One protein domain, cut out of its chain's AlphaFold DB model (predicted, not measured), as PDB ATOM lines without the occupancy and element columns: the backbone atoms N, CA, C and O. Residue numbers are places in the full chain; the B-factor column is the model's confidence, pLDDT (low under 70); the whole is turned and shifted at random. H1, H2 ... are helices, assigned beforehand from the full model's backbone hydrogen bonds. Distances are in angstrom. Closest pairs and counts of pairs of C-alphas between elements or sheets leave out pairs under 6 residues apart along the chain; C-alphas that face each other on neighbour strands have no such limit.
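This is residues 88 to 177 of the 358 residues of an uncharacterized protein of Cronobacter turicensis (strain DSM 18703 / CCUG 55852 / LMG 23827 / z3032) (UniProt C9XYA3). Five short helices make a compact cluster with H2 at its core: H1, H3 and H5 pack round H2, and H4 lies beyond H5, at the other end of the cluster from H1. H1, H2, H5 and H4 form an uneven row in which each helix runs opposite to the one next to it, and H3 covers one side of H2. The 90 printed residues hold five named helices, H1 to H5 in chain order, and no named strand, so the class is all helix. The radius of gyration of the C-alphas is 12.7 A, and the rounded outline spans 34 by 31 by 23 A.

H1, residues 91 to 99, begins at C-alpha 91, (54.967, -47.269, -26.956), and is 12.2 A long from first to last C-alpha. H2, residues 104 to 116, is 18.3 A long and begins at C-alpha 104, (42.287, -46.983, -13.003). H3, residues 124 to 136, is also 18.3 A long. H4, residues 142 to 153, is 16.2 A long. H5, residues 159 to 172, is 20.1 A long and ends at C-alpha 172, (50.900, -49.710, -4.877).

H2 and H5 are the hubs, touching three helices each. H1 and H2 are a helical hairpin with a shallow tilt of 27 degrees; their closest C-alphas, of Leu 98 and Ala 106, are 5.6 A apart. H2 and H3 are another, at 37 degrees, only just a steep tilt, with the C-alphas of Pro 104 and Ala 134 closest at 4.1 A. H2 touches H5, opposite ways at a shallow tilt of 29 degrees; the closest C-alphas, of Ala 108 and Leu 167, are 5.1 A apart. H3 only just touches H5, with 3 pairs of C-alphas within 8 A, through residues 134 to 135 of H3 and 166 to 170 of H5; the closest C-alphas, of Ala 134 and Leu 166, are 7.5 A apart. H4 and H5 are a helical hairpin at a shallow tilt of 13 degrees, with the C-alphas of Ile 151 and Ala 162 closest at 6.1 A. H3 and H4 are close but not clearly touching, with the C-alphas of Leu 135 and Tyr 145 closest at 6.9 A. H1 is apart from H3, H4 and H5, and H2 is apart from H4. In H1, H2, H3 and H4 every O i to N i+4 pair is within hydrogen-bond range; in H5 9 of 10 are.

The two C-alphas farthest apart, those of Thr 89 and Asp 142, are 35.8 A apart. The printed part has no cut. The links H1 to H2, H3 to H4 and H4 to H5 are tight, and H2 to H3 is short. The mean pLDDT of the printed part is 94.2, and residues 175 to 177 are under 70.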
ATOM      1  N   PRO A  88      58.899 -49.054 -23.317       97.06
ATOM      2  CA  PRO A  88      60.211 -48.555 -23.734       97.06
ATOM      3  C   PRO A  88      60.547 -48.806 -25.211       97.06
ATOM      4  O   PRO A  88      61.332 -48.059 -25.788       97.06
ATOM      5  N   THR A  89      59.991 -49.854 -25.826       97.75
ATOM      6  CA  THR A  89      60.409 -50.333 -27.160       97.75
ATOM      7  C   THR A  89      59.339 -50.182 -28.241       97.75
ATOM      8  O   THR A  89      59.669 -50.048 -29.417       97.75
ATOM      9  N   ALA A  90      58.062 -50.186 -27.866       98.38
ATOM     10  CA  ALA A  90      56.909 -50.095 -28.755       98.38
ATOM     11  C   ALA A  90      55.746 -49.328 -28.082       98.38
ATOM     12  O   ALA A  90      54.668 -49.894 -27.862       98.38
ATOM     13  N   PRO A  91      55.921 -48.029 -27.766       98.38
ATOM     14  CA  PRO A  91      54.967 -47.269 -26.956       98.38
ATOM     15  C   PRO A  91      53.571 -47.131 -27.579       98.38
ATOM     16  O   PRO A  91      52.585 -47.137 -26.847       98.38
ATOM     17  N   ALA A  92      53.455 -47.052 -28.910       98.56
ATOM     18  CA  ALA A  92      52.154 -47.033 -29.587       98.56
ATOM     19  C   ALA A  92      51.393 -48.359 -29.399       98.56
ATOM     20  O   ALA A  92      50.223 -48.366 -29.023       98.56
ATOM     21  N   THR A  93      52.086 -49.492 -29.555       98.62
ATOM     22  CA  THR A  93      51.521 -50.827 -29.308       98.62
ATOM     23  C   THR A  93      51.124 -51.009 -27.842       98.62
ATOM     24  O   THR A  93      50.082 -51.603 -27.552       98.62
ATOM     25  N   ALA A  94      51.934 -50.500 -26.908       98.56
ATOM     26  CA  ALA A  94      51.605 -50.498 -25.486       98.56
ATOM     27  C   ALA A  94      50.316 -49.702 -25.217       98.56
ATOM     28  O   ALA A  94      49.405 -50.217 -24.569       98.56
ATOM     29  N   ALA A  95      50.196 -48.493 -25.781       98.69
ATOM     30  CA  ALA A  95      48.995 -47.666 -25.673       98.69
ATOM     31  C   ALA A  95      47.749 -48.387 -26.216       98.69
ATOM     32  O   ALA A  95      46.724 -48.442 -25.535       98.69
ATOM     33  N   ASP A  96      47.838 -49.002 -27.398       98.44
ATOM     34  CA  ASP A  96      46.728 -49.745 -28.010       98.44
ATOM     35  C   ASP A  96      46.263 -50.930 -27.164       98.44
ATOM     36  O   ASP A  96      45.061 -51.188 -27.055       98.44
ATOM     37  N   LYS A  97      47.196 -51.637 -26.520       98.12
ATOM     38  CA  LYS A  97      46.854 -52.690 -25.559       98.12
ATOM     39  C   LYS A  97      46.195 -52.101 -24.319       98.12
ATOM     40  O   LYS A  97      45.109 -52.540 -23.959       98.12
ATOM     41  N   LEU A  98      46.798 -51.084 -23.699       98.25
ATOM     42  CA  LEU A  98      46.290 -50.445 -22.479       98.25
ATOM     43  C   LEU A  98      44.890 -49.835 -22.665       98.25
ATOM     44  O   LEU A  98      44.078 -49.869 -21.743       98.25
ATOM     45  N   ARG A  99      44.544 -49.366 -23.870       97.94
ATOM     46  CA  ARG A  99      43.194 -48.867 -24.198       97.94
ATOM     47  C   ARG A  99      42.086 -49.904 -24.020       97.94
ATOM     48  O   ARG A  99      40.953 -49.517 -23.720       97.94
ATOM     49  N   GLN A 100      42.404 -51.190 -24.175       96.88
ATOM     50  CA  GLN A 100      41.458 -52.303 -24.008       96.88
ATOM     51  C   GLN A 100      41.044 -52.493 -22.541       96.88
ATOM     52  O   GLN A 100      40.002 -53.087 -22.248       96.88
ATOM     53  N   TYR A 101      41.832 -51.944 -21.619       96.56
ATOM     54  CA  TYR A 101      41.575 -51.952 -20.191       96.56
ATOM     55  C   TYR A 101      40.807 -50.678 -19.802       96.56
ATOM     56  O   TYR A 101      41.090 -49.557 -20.241       96.56
ATOM     57  N   GLN A 102      39.789 -50.853 -18.962       92.50
ATOM     58  CA  GLN A 102      38.975 -49.761 -18.411       92.50
ATOM     59  C   GLN A 102      39.207 -49.638 -16.903       92.50
ATOM     60  O   GLN A 102      38.283 -49.377 -16.137       92.50
ATOM     61  N   THR A 103      40.446 -49.886 -16.481       94.38
ATOM     62  CA  THR A 103      40.857 -49.897 -15.078       94.38
ATOM     63  C   THR A 103      41.576 -48.590 -14.725       94.38
ATOM     64  O   THR A 103      42.131 -47.929 -15.619       94.38
ATOM     65  N   PRO A 104      41.575 -48.181 -13.443       95.75
ATOM     66  CA  PRO A 104      42.287 -46.983 -13.003       95.75
ATOM     67  C   PRO A 104      43.784 -47.015 -13.334       95.75
ATOM     68  O   PRO A 104      44.292 -46.061 -13.917       95.75
ATOM     69  N   LEU A 105      44.464 -48.144 -13.103       95.50
ATOM     70  CA  LEU A 105      45.889 -48.280 -13.417       95.50
ATOM     71  C   LEU A 105      46.189 -48.149 -14.916       95.50
ATOM     72  O   LEU A 105      47.113 -47.433 -15.294       95.50
ATOM     73  N   ALA A 106      45.410 -48.798 -15.789       97.50
ATOM     74  CA  ALA A 106      45.579 -48.631 -17.236       97.50
ATOM     75  C   ALA A 106      45.429 -47.164 -17.651       97.50
ATOM     76  O   ALA A 106      46.125 -46.669 -18.535       97.50
ATOM     77  N   SER A 107      44.508 -46.466 -16.989       98.44
ATOM     78  CA  SER A 107      44.251 -45.057 -17.237       98.44
ATOM     79  C   SER A 107      45.424 -44.188 -16.770       98.44
ATOM     80  O   SER A 107      45.855 -43.332 -17.537       98.44
ATOM     81  N   ALA A 108      46.015 -44.466 -15.605       98.31
ATOM     82  CA  ALA A 108      47.232 -43.795 -15.142       98.31
ATOM     83  C   ALA A 108      48.424 -44.020 -16.095       98.31
ATOM     84  O   ALA A 108      49.133 -43.071 -16.428       98.31
ATOM     85  N   TRP A 109      48.595 -45.232 -16.636       98.56
ATOM     86  CA  TRP A 109      49.610 -45.494 -17.666       98.56
ATOM     87  C   TRP A 109      49.370 -44.721 -18.966       98.56
ATOM     88  O   TRP A 109      50.322 -44.250 -19.581       98.56
ATOM     89  N   LEU A 110      48.117 -44.560 -19.399       98.75
ATOM     90  CA  LEU A 110      47.806 -43.749 -20.582       98.75
ATOM     91  C   LEU A 110      48.091 -42.256 -20.340       98.75
ATOM     92  O   LEU A 110      48.544 -41.576 -21.258       98.75
ATOM     93  N   VAL A 111      47.899 -41.756 -19.114       98.75
ATOM     94  CA  VAL A 111      48.336 -40.401 -18.728       98.75
ATOM     95  C   VAL A 111      49.865 -40.294 -18.781       98.75
ATOM     96  O   VAL A 111      50.377 -39.376 -19.421       98.75
ATOM     97  N   TYR A 112      50.591 -41.262 -18.208       98.75
ATOM     98  CA  TYR A 112      52.055 -41.341 -18.303       98.75
ATOM     99  C   TYR A 112      52.534 -41.313 -19.761       98.75
ATOM    100  O   TYR A 112      53.423 -40.542 -20.117       98.75
ATOM    101  N   LEU A 113      51.916 -42.119 -20.630       98.81
ATOM    102  CA  LEU A 113      52.271 -42.204 -22.044       98.81
ATOM    103  C   LEU A 113      52.032 -40.891 -22.791       98.81
ATOM    104  O   LEU A 113      52.858 -40.517 -23.618       98.81
ATOM    105  N   ASN A 114      50.944 -40.175 -22.500       98.75
ATOM    106  CA  ASN A 114      50.706 -38.862 -23.095       98.75
ATOM    107  C   ASN A 114      51.754 -37.830 -22.663       98.75
ATOM    108  O   ASN A 114      52.213 -37.051 -23.497       98.75
ATOM    109  N   HIS A 115      52.114 -37.828 -21.378       98.38
ATOM    110  CA  HIS A 115      52.990 -36.811 -20.802       98.38
ATOM    111  C   HIS A 115      54.466 -37.037 -21.149       98.38
ATOM    112  O   HIS A 115      55.141 -36.116 -21.602       98.38
ATOM    113  N   PHE A 116      54.958 -38.270 -21.005       98.56
ATOM    114  CA  PHE A 116      56.382 -38.585 -21.145       98.56
ATOM    115  C   PHE A 116      56.757 -39.255 -22.469       98.56
ATOM    116  O   PHE A 116      57.933 -39.281 -22.830       98.56
ATOM    117  N   VAL A 117      55.797 -39.830 -23.204       98.12
ATOM    118  CA  VAL A 117      56.093 -40.660 -24.384       98.12
ATOM    119  C   VAL A 117      55.231 -40.254 -25.587       98.12
ATOM    120  O   VAL A 117      54.334 -40.999 -25.988       98.12
ATOM    121  N   PRO A 118      55.510 -39.109 -26.244       95.56
ATOM    122  CA  PRO A 118      54.695 -38.613 -27.361       95.56
ATOM    123  C   PRO A 118      54.500 -39.624 -28.506       95.56
ATOM    124  O   PRO A 118      53.449 -39.654 -29.146       95.56
ATOM    125  N   ALA A 119      55.480 -40.510 -28.727       97.50
ATOM    126  CA  ALA A 119      55.417 -41.592 -29.716       97.50
ATOM    127  C   ALA A 119      54.332 -42.657 -29.429       97.50
ATOM    128  O   ALA A 119      54.079 -43.514 -30.271       97.50
ATOM    129  N   SER A 120      53.686 -42.617 -28.262       98.25
ATOM    130  CA  SER A 120      52.559 -43.485 -27.902       98.25
ATOM    131  C   SER A 120      51.273 -43.179 -28.673       98.25
ATOM    132  O   SER A 120      50.386 -44.028 -28.759       98.25
ATOM    133  N   GLY A 121      51.135 -41.959 -29.205       98.06
ATOM    134  CA  GLY A 121      49.915 -41.513 -29.874       98.06
ATOM    135  C   GLY A 121      48.711 -41.335 -28.938       98.06
ATOM    136  O   GLY A 121      47.578 -41.265 -29.416       98.06
ATOM    137  N   VAL A 122      48.908 -41.282 -27.615       98.62
ATOM    138  CA  VAL A 122      47.840 -40.903 -26.675       98.62
ATOM    139  C   VAL A 122      47.608 -39.398 -26.774       98.62
ATOM    140  O   VAL A 122      48.527 -38.601 -26.590       98.62
ATOM    141  N   THR A 123      46.374 -38.995 -27.076       98.44
ATOM    142  CA  THR A 123      46.018 -37.574 -27.232       98.44
ATOM    143  C   THR A 123      45.778 -36.897 -25.883       98.44
ATOM    144  O   THR A 123      45.402 -37.552 -24.913       98.44
ATOM    145  N   ALA A 124      45.895 -35.568 -25.827       98.12
ATOM    146  CA  ALA A 124      45.594 -34.805 -24.610       98.12
ATOM    147  C   ALA A 124      44.131 -34.975 -24.146       98.12
ATOM    148  O   ALA A 124      43.860 -35.056 -22.949       98.12
ATOM    149  N   GLN A 125      43.180 -35.078 -25.085       98.25
ATOM    150  CA  GLN A 125      41.769 -35.323 -24.762       98.25
ATOM    151  C   GLN A 125      41.572 -36.709 -24.134       98.25
ATOM    152  O   GLN A 125      40.844 -36.851 -23.150       98.25
ATOM    153  N   GLU A 126      42.230 -37.729 -24.689       98.31
ATOM    154  CA  GLU A 126      42.220 -39.075 -24.121       98.31
ATOM    155  C   GLU A 126      42.848 -39.080 -22.723       98.31
ATOM    156  O   GLU A 126      42.231 -39.584 -21.786       98.31
ATOM    157  N   ALA A 127      44.021 -38.466 -22.566       98.31
ATOM    158  CA  ALA A 127      44.728 -38.377 -21.295       98.31
ATOM    159  C   ALA A 127      43.891 -37.682 -20.216       98.31
ATOM    160  O   ALA A 127      43.790 -38.203 -19.114       98.31
ATOM    161  N   SER A 128      43.199 -36.583 -20.532       98.12
ATOM    162  CA  SER A 128      42.311 -35.899 -19.581       98.12
ATOM    163  C   SER A 128      41.170 -36.802 -19.089       98.12
ATOM    164  O   SER A 128      40.906 -36.880 -17.888       98.12
ATOM    165  N   LYS A 129      40.535 -37.564 -19.989       98.12
ATOM    166  CA  LYS A 129      39.508 -38.542 -19.596       98.12
ATOM    167  C   LYS A 129      40.095 -39.661 -18.730       98.12
ATOM    168  O   LYS A 129      39.484 -40.060 -17.741       98.12
ATOM    169  N   ARG A 130      41.267 -40.180 -19.103       98.44
ATOM    170  CA  ARG A 130      41.956 -41.252 -18.371       98.44
ATOM    171  C   ARG A 130      42.449 -40.782 -17.002       98.44
ATOM    172  O   ARG A 130      42.337 -41.534 -16.042       98.44
ATOM    173  N   HIS A 131      42.871 -39.530 -16.881       98.12
ATOM    174  CA  HIS A 131      43.207 -38.903 -15.611       98.12
ATOM    175  C   HIS A 131      42.021 -38.932 -14.646       98.12
ATOM    176  O   HIS A 131      42.149 -39.436 -13.535       98.12
ATOM    177  N   GLN A 132      40.833 -38.508 -15.098       97.12
ATOM    178  CA  GLN A 132      39.632 -38.564 -14.263       97.12
ATOM    179  C   GLN A 132      39.293 -39.997 -13.832       97.12
ATOM    180  O   GLN A 132      38.955 -40.219 -12.676       97.12
ATOM    181  N   MET A 133      39.425 -40.979 -14.731       97.00
ATOM    182  CA  MET A 133      39.197 -42.389 -14.391       97.00
ATOM    183  C   MET A 133      40.207 -42.922 -13.363       97.00
ATOM    184  O   MET A 133      39.834 -43.705 -12.492       97.00
ATOM    185  N   ALA A 134      41.473 -42.515 -13.463       97.25
ATOM    186  CA  ALA A 134      42.502 -42.873 -12.495       97.25
ATOM    187  C   ALA A 134      42.226 -42.217 -11.132       97.25
ATOM    188  O   ALA A 134      42.240 -42.913 -10.119       97.25
ATOM    189  N   LEU A 135      41.891 -40.924 -11.097       96.62
ATOM    190  CA  LEU A 135      41.500 -40.229  -9.865       96.62
ATOM    191  C   LEU A 135      40.247 -40.831  -9.223       96.62
ATOM    192  O   LEU A 135      40.201 -41.018  -8.011       96.62
ATOM    193  N   ASP A 136      39.230 -41.162 -10.020       95.56
ATOM    194  CA  ASP A 136      38.011 -41.804  -9.525       95.56
ATOM    195  C   ASP A 136      38.305 -43.167  -8.888       95.56
ATOM    196  O   ASP A 136      37.657 -43.537  -7.911       95.56
ATOM    197  N   GLY A 137      39.309 -43.882  -9.401       93.62
ATOM    198  CA  GLY A 137      39.782 -45.144  -8.838       93.62
ATOM    199  C   GLY A 137      40.491 -45.033  -7.488       93.62
ATOM    200  O   GLY A 137      40.769 -46.070  -6.901       93.62
ATOM    201  N   LEU A 138      40.786 -43.821  -7.004       94.88
ATOM    202  CA  LEU A 138      41.352 -43.584  -5.672       94.88
ATOM    203  C   LEU A 138      40.287 -43.218  -4.628       94.88
ATOM    204  O   LEU A 138      40.614 -43.116  -3.456       94.88
ATOM    205  N   LYS A 139      39.020 -43.016  -5.013       93.50
ATOM    206  CA  LYS A 139      37.960 -42.517  -4.109       93.50
ATOM    207  C   LYS A 139      37.579 -43.459  -2.965       93.50
ATOM    208  O   LYS A 139      36.859 -43.043  -2.068       93.50
ATOM    209  N   ASP A 140      37.980 -44.722  -3.024       90.38
ATOM    210  CA  ASP A 140      37.843 -45.671  -1.916       90.38
ATOM    211  C   ASP A 140      38.997 -45.572  -0.899       90.38
ATOM    212  O   ASP A 140      38.992 -46.274   0.109       90.38
ATOM    213  N   ASP A 141      39.963 -44.688  -1.155       90.56
ATOM    214  CA  ASP A 141      41.115 -44.380  -0.321       90.56
ATOM    215  C   ASP A 141      41.244 -42.857  -0.167       90.56
ATOM    216  O   ASP A 141      41.967 -42.184  -0.908       90.56
ATOM    217  N   ASP A 142      40.511 -42.308   0.807       88.81
ATOM    218  CA  ASP A 142      40.422 -40.862   1.052       88.81
ATOM    219  C   ASP A 142      41.798 -40.192   1.193       88.81
ATOM    220  O   ASP A 142      41.968 -39.037   0.803       88.81
ATOM    221  N   PHE A 143      42.792 -40.917   1.711       89.25
ATOM    222  CA  PHE A 143      44.132 -40.385   1.926       89.25
ATOM    223  C   PHE A 143      44.902 -40.218   0.613       89.25
ATOM    224  O   PHE A 143      45.361 -39.117   0.304       89.25
ATOM    225  N   ALA A 144      44.987 -41.279  -0.198       91.75
ATOM    226  CA  ALA A 144      45.613 -41.210  -1.520       91.75
ATOM    227  C   ALA A 144      44.897 -40.191  -2.424       91.75
ATOM    228  O   ALA A 144      45.534 -39.401  -3.125       91.75
ATOM    229  N   TYR A 145      43.564 -40.159  -2.358       93.94
ATOM    230  CA  TYR A 145      42.757 -39.206  -3.110       93.94
ATOM    231  C   TYR A 145      43.003 -37.749  -2.691       93.94
ATOM    232  O   TYR A 145      43.097 -36.882  -3.562       93.94
ATOM    233  N   SER A 146      43.125 -37.469  -1.387       92.75
ATOM    234  CA  SER A 146      43.437 -36.124  -0.885       92.75
ATOM    235  C   SER A 146      44.807 -35.654  -1.361       92.75
ATOM    236  O   SER A 146      44.905 -34.560  -1.904       92.75
ATOM    237  N   ILE A 147      45.839 -36.498  -1.243       93.06
ATOM    238  CA  ILE A 147      47.199 -36.155  -1.687       93.06
ATOM    239  C   ILE A 147      47.214 -35.808  -3.177       93.06
ATOM    240  O   ILE A 147      47.789 -34.793  -3.561       93.06
ATOM    241  N   MET A 148      46.550 -36.604  -4.023       95.38
ATOM    242  CA  MET A 148      46.488 -36.283  -5.453       95.38
ATOM    243  C   MET A 148      45.762 -34.976  -5.735       95.38
ATOM    244  O   MET A 148      46.192 -34.223  -6.602       95.38
ATOM    245  N   LYS A 149      44.683 -34.680  -5.007       93.69
ATOM    246  CA  LYS A 149      43.988 -33.398  -5.148       93.69
ATOM    247  C   LYS A 149      44.861 -32.217  -4.758       93.69
ATOM    248  O   LYS A 149      44.830 -31.209  -5.460       93.69
ATOM    249  N   ASP A 150      45.607 -32.345  -3.668       94.06
ATOM    250  CA  ASP A 150      46.510 -31.296  -3.208       94.06
ATOM    251  C   ASP A 150      47.592 -31.048  -4.264       94.06
ATOM    252  O   ASP A 150      47.739 -29.910  -4.712       94.06
ATOM    253  N   ILE A 151      48.227 -32.113  -4.773       93.44
ATOM    254  CA  ILE A 151      49.234 -32.040  -5.846       93.44
ATOM    255  C   ILE A 151      48.664 -31.413  -7.126       93.44
ATOM    256  O   ILE A 151      49.284 -30.521  -7.698       93.44
ATOM    257  N   ASP A 152      47.480 -31.837  -7.574       90.75
ATOM    258  CA  ASP A 152      46.846 -31.300  -8.788       90.75
ATOM    259  C   ASP A 152      46.464 -29.816  -8.654       90.75
ATOM    260  O   ASP A 152      46.323 -29.109  -9.658       90.75
ATOM    261  N   SER A 153      46.235 -29.351  -7.423       91.06
ATOM    262  CA  SER A 153      45.786 -27.987  -7.134       91.06
ATOM    263  C   SER A 153      46.916 -27.012  -6.805       91.06
ATOM    264  O   SER A 153      46.714 -25.800  -6.934       91.06
ATOM    265  N   ASP A 154      48.091 -27.504  -6.402       93.31
ATOM    266  CA  ASP A 154      49.229 -26.663  -6.043       93.31
ATOM    267  C   ASP A 154      49.999 -26.217  -7.302       93.31
ATOM    268  O   ASP A 154      50.630 -27.031  -7.976       93.31
ATOM    269  N   PRO A 155      50.026 -24.911  -7.632       90.12
ATOM    270  CA  PRO A 155      50.765 -24.409  -8.790       90.12
ATOM    271  C   PRO A 155      52.292 -24.550  -8.669       90.12
ATOM    272  O   PRO A 155      52.993 -24.301  -9.652       90.12
ATOM    273  N   LYS A 156      52.823 -24.873  -7.483       92.06
ATOM    274  CA  LYS A 156      54.250 -25.154  -7.270       92.06
ATOM    275  C   LYS A 156      54.619 -26.583  -7.646       92.06
ATOM    276  O   LYS A 156      55.798 -26.844  -7.883       92.06
ATOM    277  N   GLU A 157      53.645 -27.484  -7.692       91.81
ATOM    278  CA  GLU A 157      53.890 -28.873  -8.042       91.81
ATOM    279  C   GLU A 157      54.117 -29.022  -9.545       91.81
ATOM    280  O   GLU A 157      53.460 -28.402 -10.389       91.81
ATOM    281  N   SER A 158      55.102 -29.847  -9.899       93.88
ATOM    282  CA  SER A 158      55.393 -30.119 -11.302       93.88
ATOM    283  C   SER A 158      54.387 -31.116 -11.874       93.88
ATOM    284  O   SER A 158      53.947 -32.052 -11.205       93.88
ATOM    285  N   LYS A 159      54.068 -30.964 -13.164       94.12
ATOM    286  CA  LYS A 159      53.231 -31.944 -13.875       94.12
ATOM    287  C   LYS A 159      53.865 -33.334 -13.888       94.12
ATOM    288  O   LYS A 159      53.146 -34.323 -13.809       94.12
ATOM    289  N   ASP A 160      55.194 -33.401 -13.960       96.88
ATOM    290  CA  ASP A 160      55.942 -34.657 -13.932       96.88
ATOM    291  C   ASP A 160      55.660 -35.411 -12.630       96.88
ATOM    292  O   ASP A 160      55.267 -36.578 -12.669       96.88
ATOM    293  N   ARG A 161      55.773 -34.719 -11.488       94.19
ATOM    294  CA  ARG A 161      55.467 -35.283 -10.171       94.19
ATOM    295  C   ARG A 161      54.005 -35.703 -10.069       94.19
ATOM    296  O   ARG A 161      53.751 -36.837  -9.687       94.19
ATOM    297  N   ALA A 162      53.059 -34.865 -10.495       96.31
ATOM    298  CA  ALA A 162      51.634 -35.212 -10.473       96.31
ATOM    299  C   ALA A 162      51.328 -36.508 -11.249       96.31
ATOM    300  O   ALA A 162      50.704 -37.431 -10.721       96.31
ATOM    301  N   VAL A 163      51.831 -36.628 -12.481       98.19
ATOM    302  CA  VAL A 163      51.614 -37.817 -13.321       98.19
ATOM    303  C   VAL A 163      52.273 -39.063 -12.722       98.19
ATOM    304  O   VAL A 163      51.673 -40.141 -12.728       98.19
ATOM    305  N   LEU A 164      53.494 -38.937 -12.198       98.25
ATOM    306  CA  LEU A 164      54.234 -40.058 -11.615       98.25
ATOM    307  C   LEU A 164      53.646 -40.507 -10.275       98.25
ATOM    308  O   LEU A 164      53.538 -41.711 -10.045       98.25
ATOM    309  N   THR A 165      53.205 -39.581  -9.423       96.88
ATOM    310  CA  THR A 165      52.542 -39.901  -8.152       96.88
ATOM    311  C   THR A 165      51.191 -40.572  -8.393       96.88
ATOM    312  O   THR A 165      50.915 -41.604  -7.779       96.88
ATOM    313  N   LEU A 166      50.395 -40.082  -9.355       97.44
ATOM    314  CA  LEU A 166      49.148 -40.740  -9.755       97.44
ATOM    315  C   LEU A 166      49.403 -42.185 -10.193       97.44
ATOM    316  O   LEU A 166      48.689 -43.103  -9.784       97.44
ATOM    317  N   LEU A 167      50.426 -42.396 -11.024       97.56
ATOM    318  CA  LEU A 167      50.805 -43.727 -11.475       97.56
ATOM    319  C   LEU A 167      51.240 -44.616 -10.308       97.56
ATOM    320  O   LEU A 167      50.748 -45.740 -10.189       97.56
ATOM    321  N   ARG A 168      52.111 -44.115  -9.429       94.50
ATOM    322  CA  ARG A 168      52.564 -44.852  -8.250       94.50
ATOM    323  C   ARG A 168      51.403 -45.345  -7.400       94.50
ATOM    324  O   ARG A 168      51.377 -46.529  -7.080       94.50
ATOM    325  N   MET A 169      50.454 -44.478  -7.053       93.81
ATOM    326  CA  MET A 169      49.351 -44.857  -6.164       93.81
ATOM    327  C   MET A 169      48.528 -46.019  -6.723       93.81
ATOM    328  O   MET A 169      48.029 -46.851  -5.972       93.81
ATOM    329  N   HIS A 170      48.413 -46.131  -8.049       93.25
ATOM    330  CA  HIS A 170      47.751 -47.279  -8.675       93.25
ATOM    331  C   HIS A 170      48.626 -48.535  -8.728       93.25
ATOM    332  O   HIS A 170      48.093 -49.642  -8.666       93.25
ATOM    333  N   ILE A 171      49.949 -48.389  -8.823       91.88
ATOM    334  CA  ILE A 171      50.899 -49.511  -8.760       91.88
ATOM    335  C   ILE A 171      50.924 -50.114  -7.345       91.88
ATOM    336  O   ILE A 171      50.850 -51.336  -7.217       91.88
ATOM    337  N   GLU A 172      50.943 -49.284  -6.294       88.38
ATOM    338  CA  GLU A 172      50.900 -49.710  -4.877       88.38
ATOM    339  C   GLU A 172      49.722 -50.646  -4.587       88.38
ATOM    340  O   GLU A 172      49.849 -51.649  -3.886       88.38
ATOM    341  N   ARG A 173      48.573 -50.358  -5.200       84.50
ATOM    342  CA  ARG A 173      47.320 -51.095  -4.997       84.50
ATOM    343  C   ARG A 173      47.297 -52.481  -5.641       84.50
ATOM    344  O   ARG A 173      46.381 -53.252  -5.365       84.50
ATOM    345  N   LEU A 174      48.266 -52.807  -6.500       72.06
ATOM    346  CA  LEU A 174      48.372 -54.127  -7.125       72.06
ATOM    347  C   LEU A 174      49.254 -55.120  -6.362       72.06
ATOM    348  O   LEU A 174      49.445 -56.231  -6.857       72.06
ATOM    349  N   ASP A 175      49.750 -54.748  -5.180       63.25
ATOM    350  CA  ASP A 175      50.362 -55.691  -4.243       63.25
ATOM    351  C   ASP A 175      51.534 -56.483  -4.861       63.25
ATOM    352  O   ASP A 175      51.560 -57.715  -4.878       63.25
ATOM    353  N   TYR A 176      52.507 -55.750  -5.422       56.06
ATOM    354  CA  TYR A 176      53.727 -56.320  -6.013       56.06
ATOM    355  C   TYR A 176      54.542 -57.164  -5.016       56.06
ATOM    356  O   TYR A 176      55.290 -58.033  -5.445       56.06
ATOM    357  N   GLY A 177      54.397 -56.932  -3.706       48.69
ATOM    358  CA  GLY A 177      55.178 -57.602  -2.661       48.69
ATOM    359  C   GLY A 177      54.722 -59.017  -2.287       48.69
ATOM    360  O   GLY A 177      55.454 -59.700  -1.583       48.69
TER     361      GLY A 177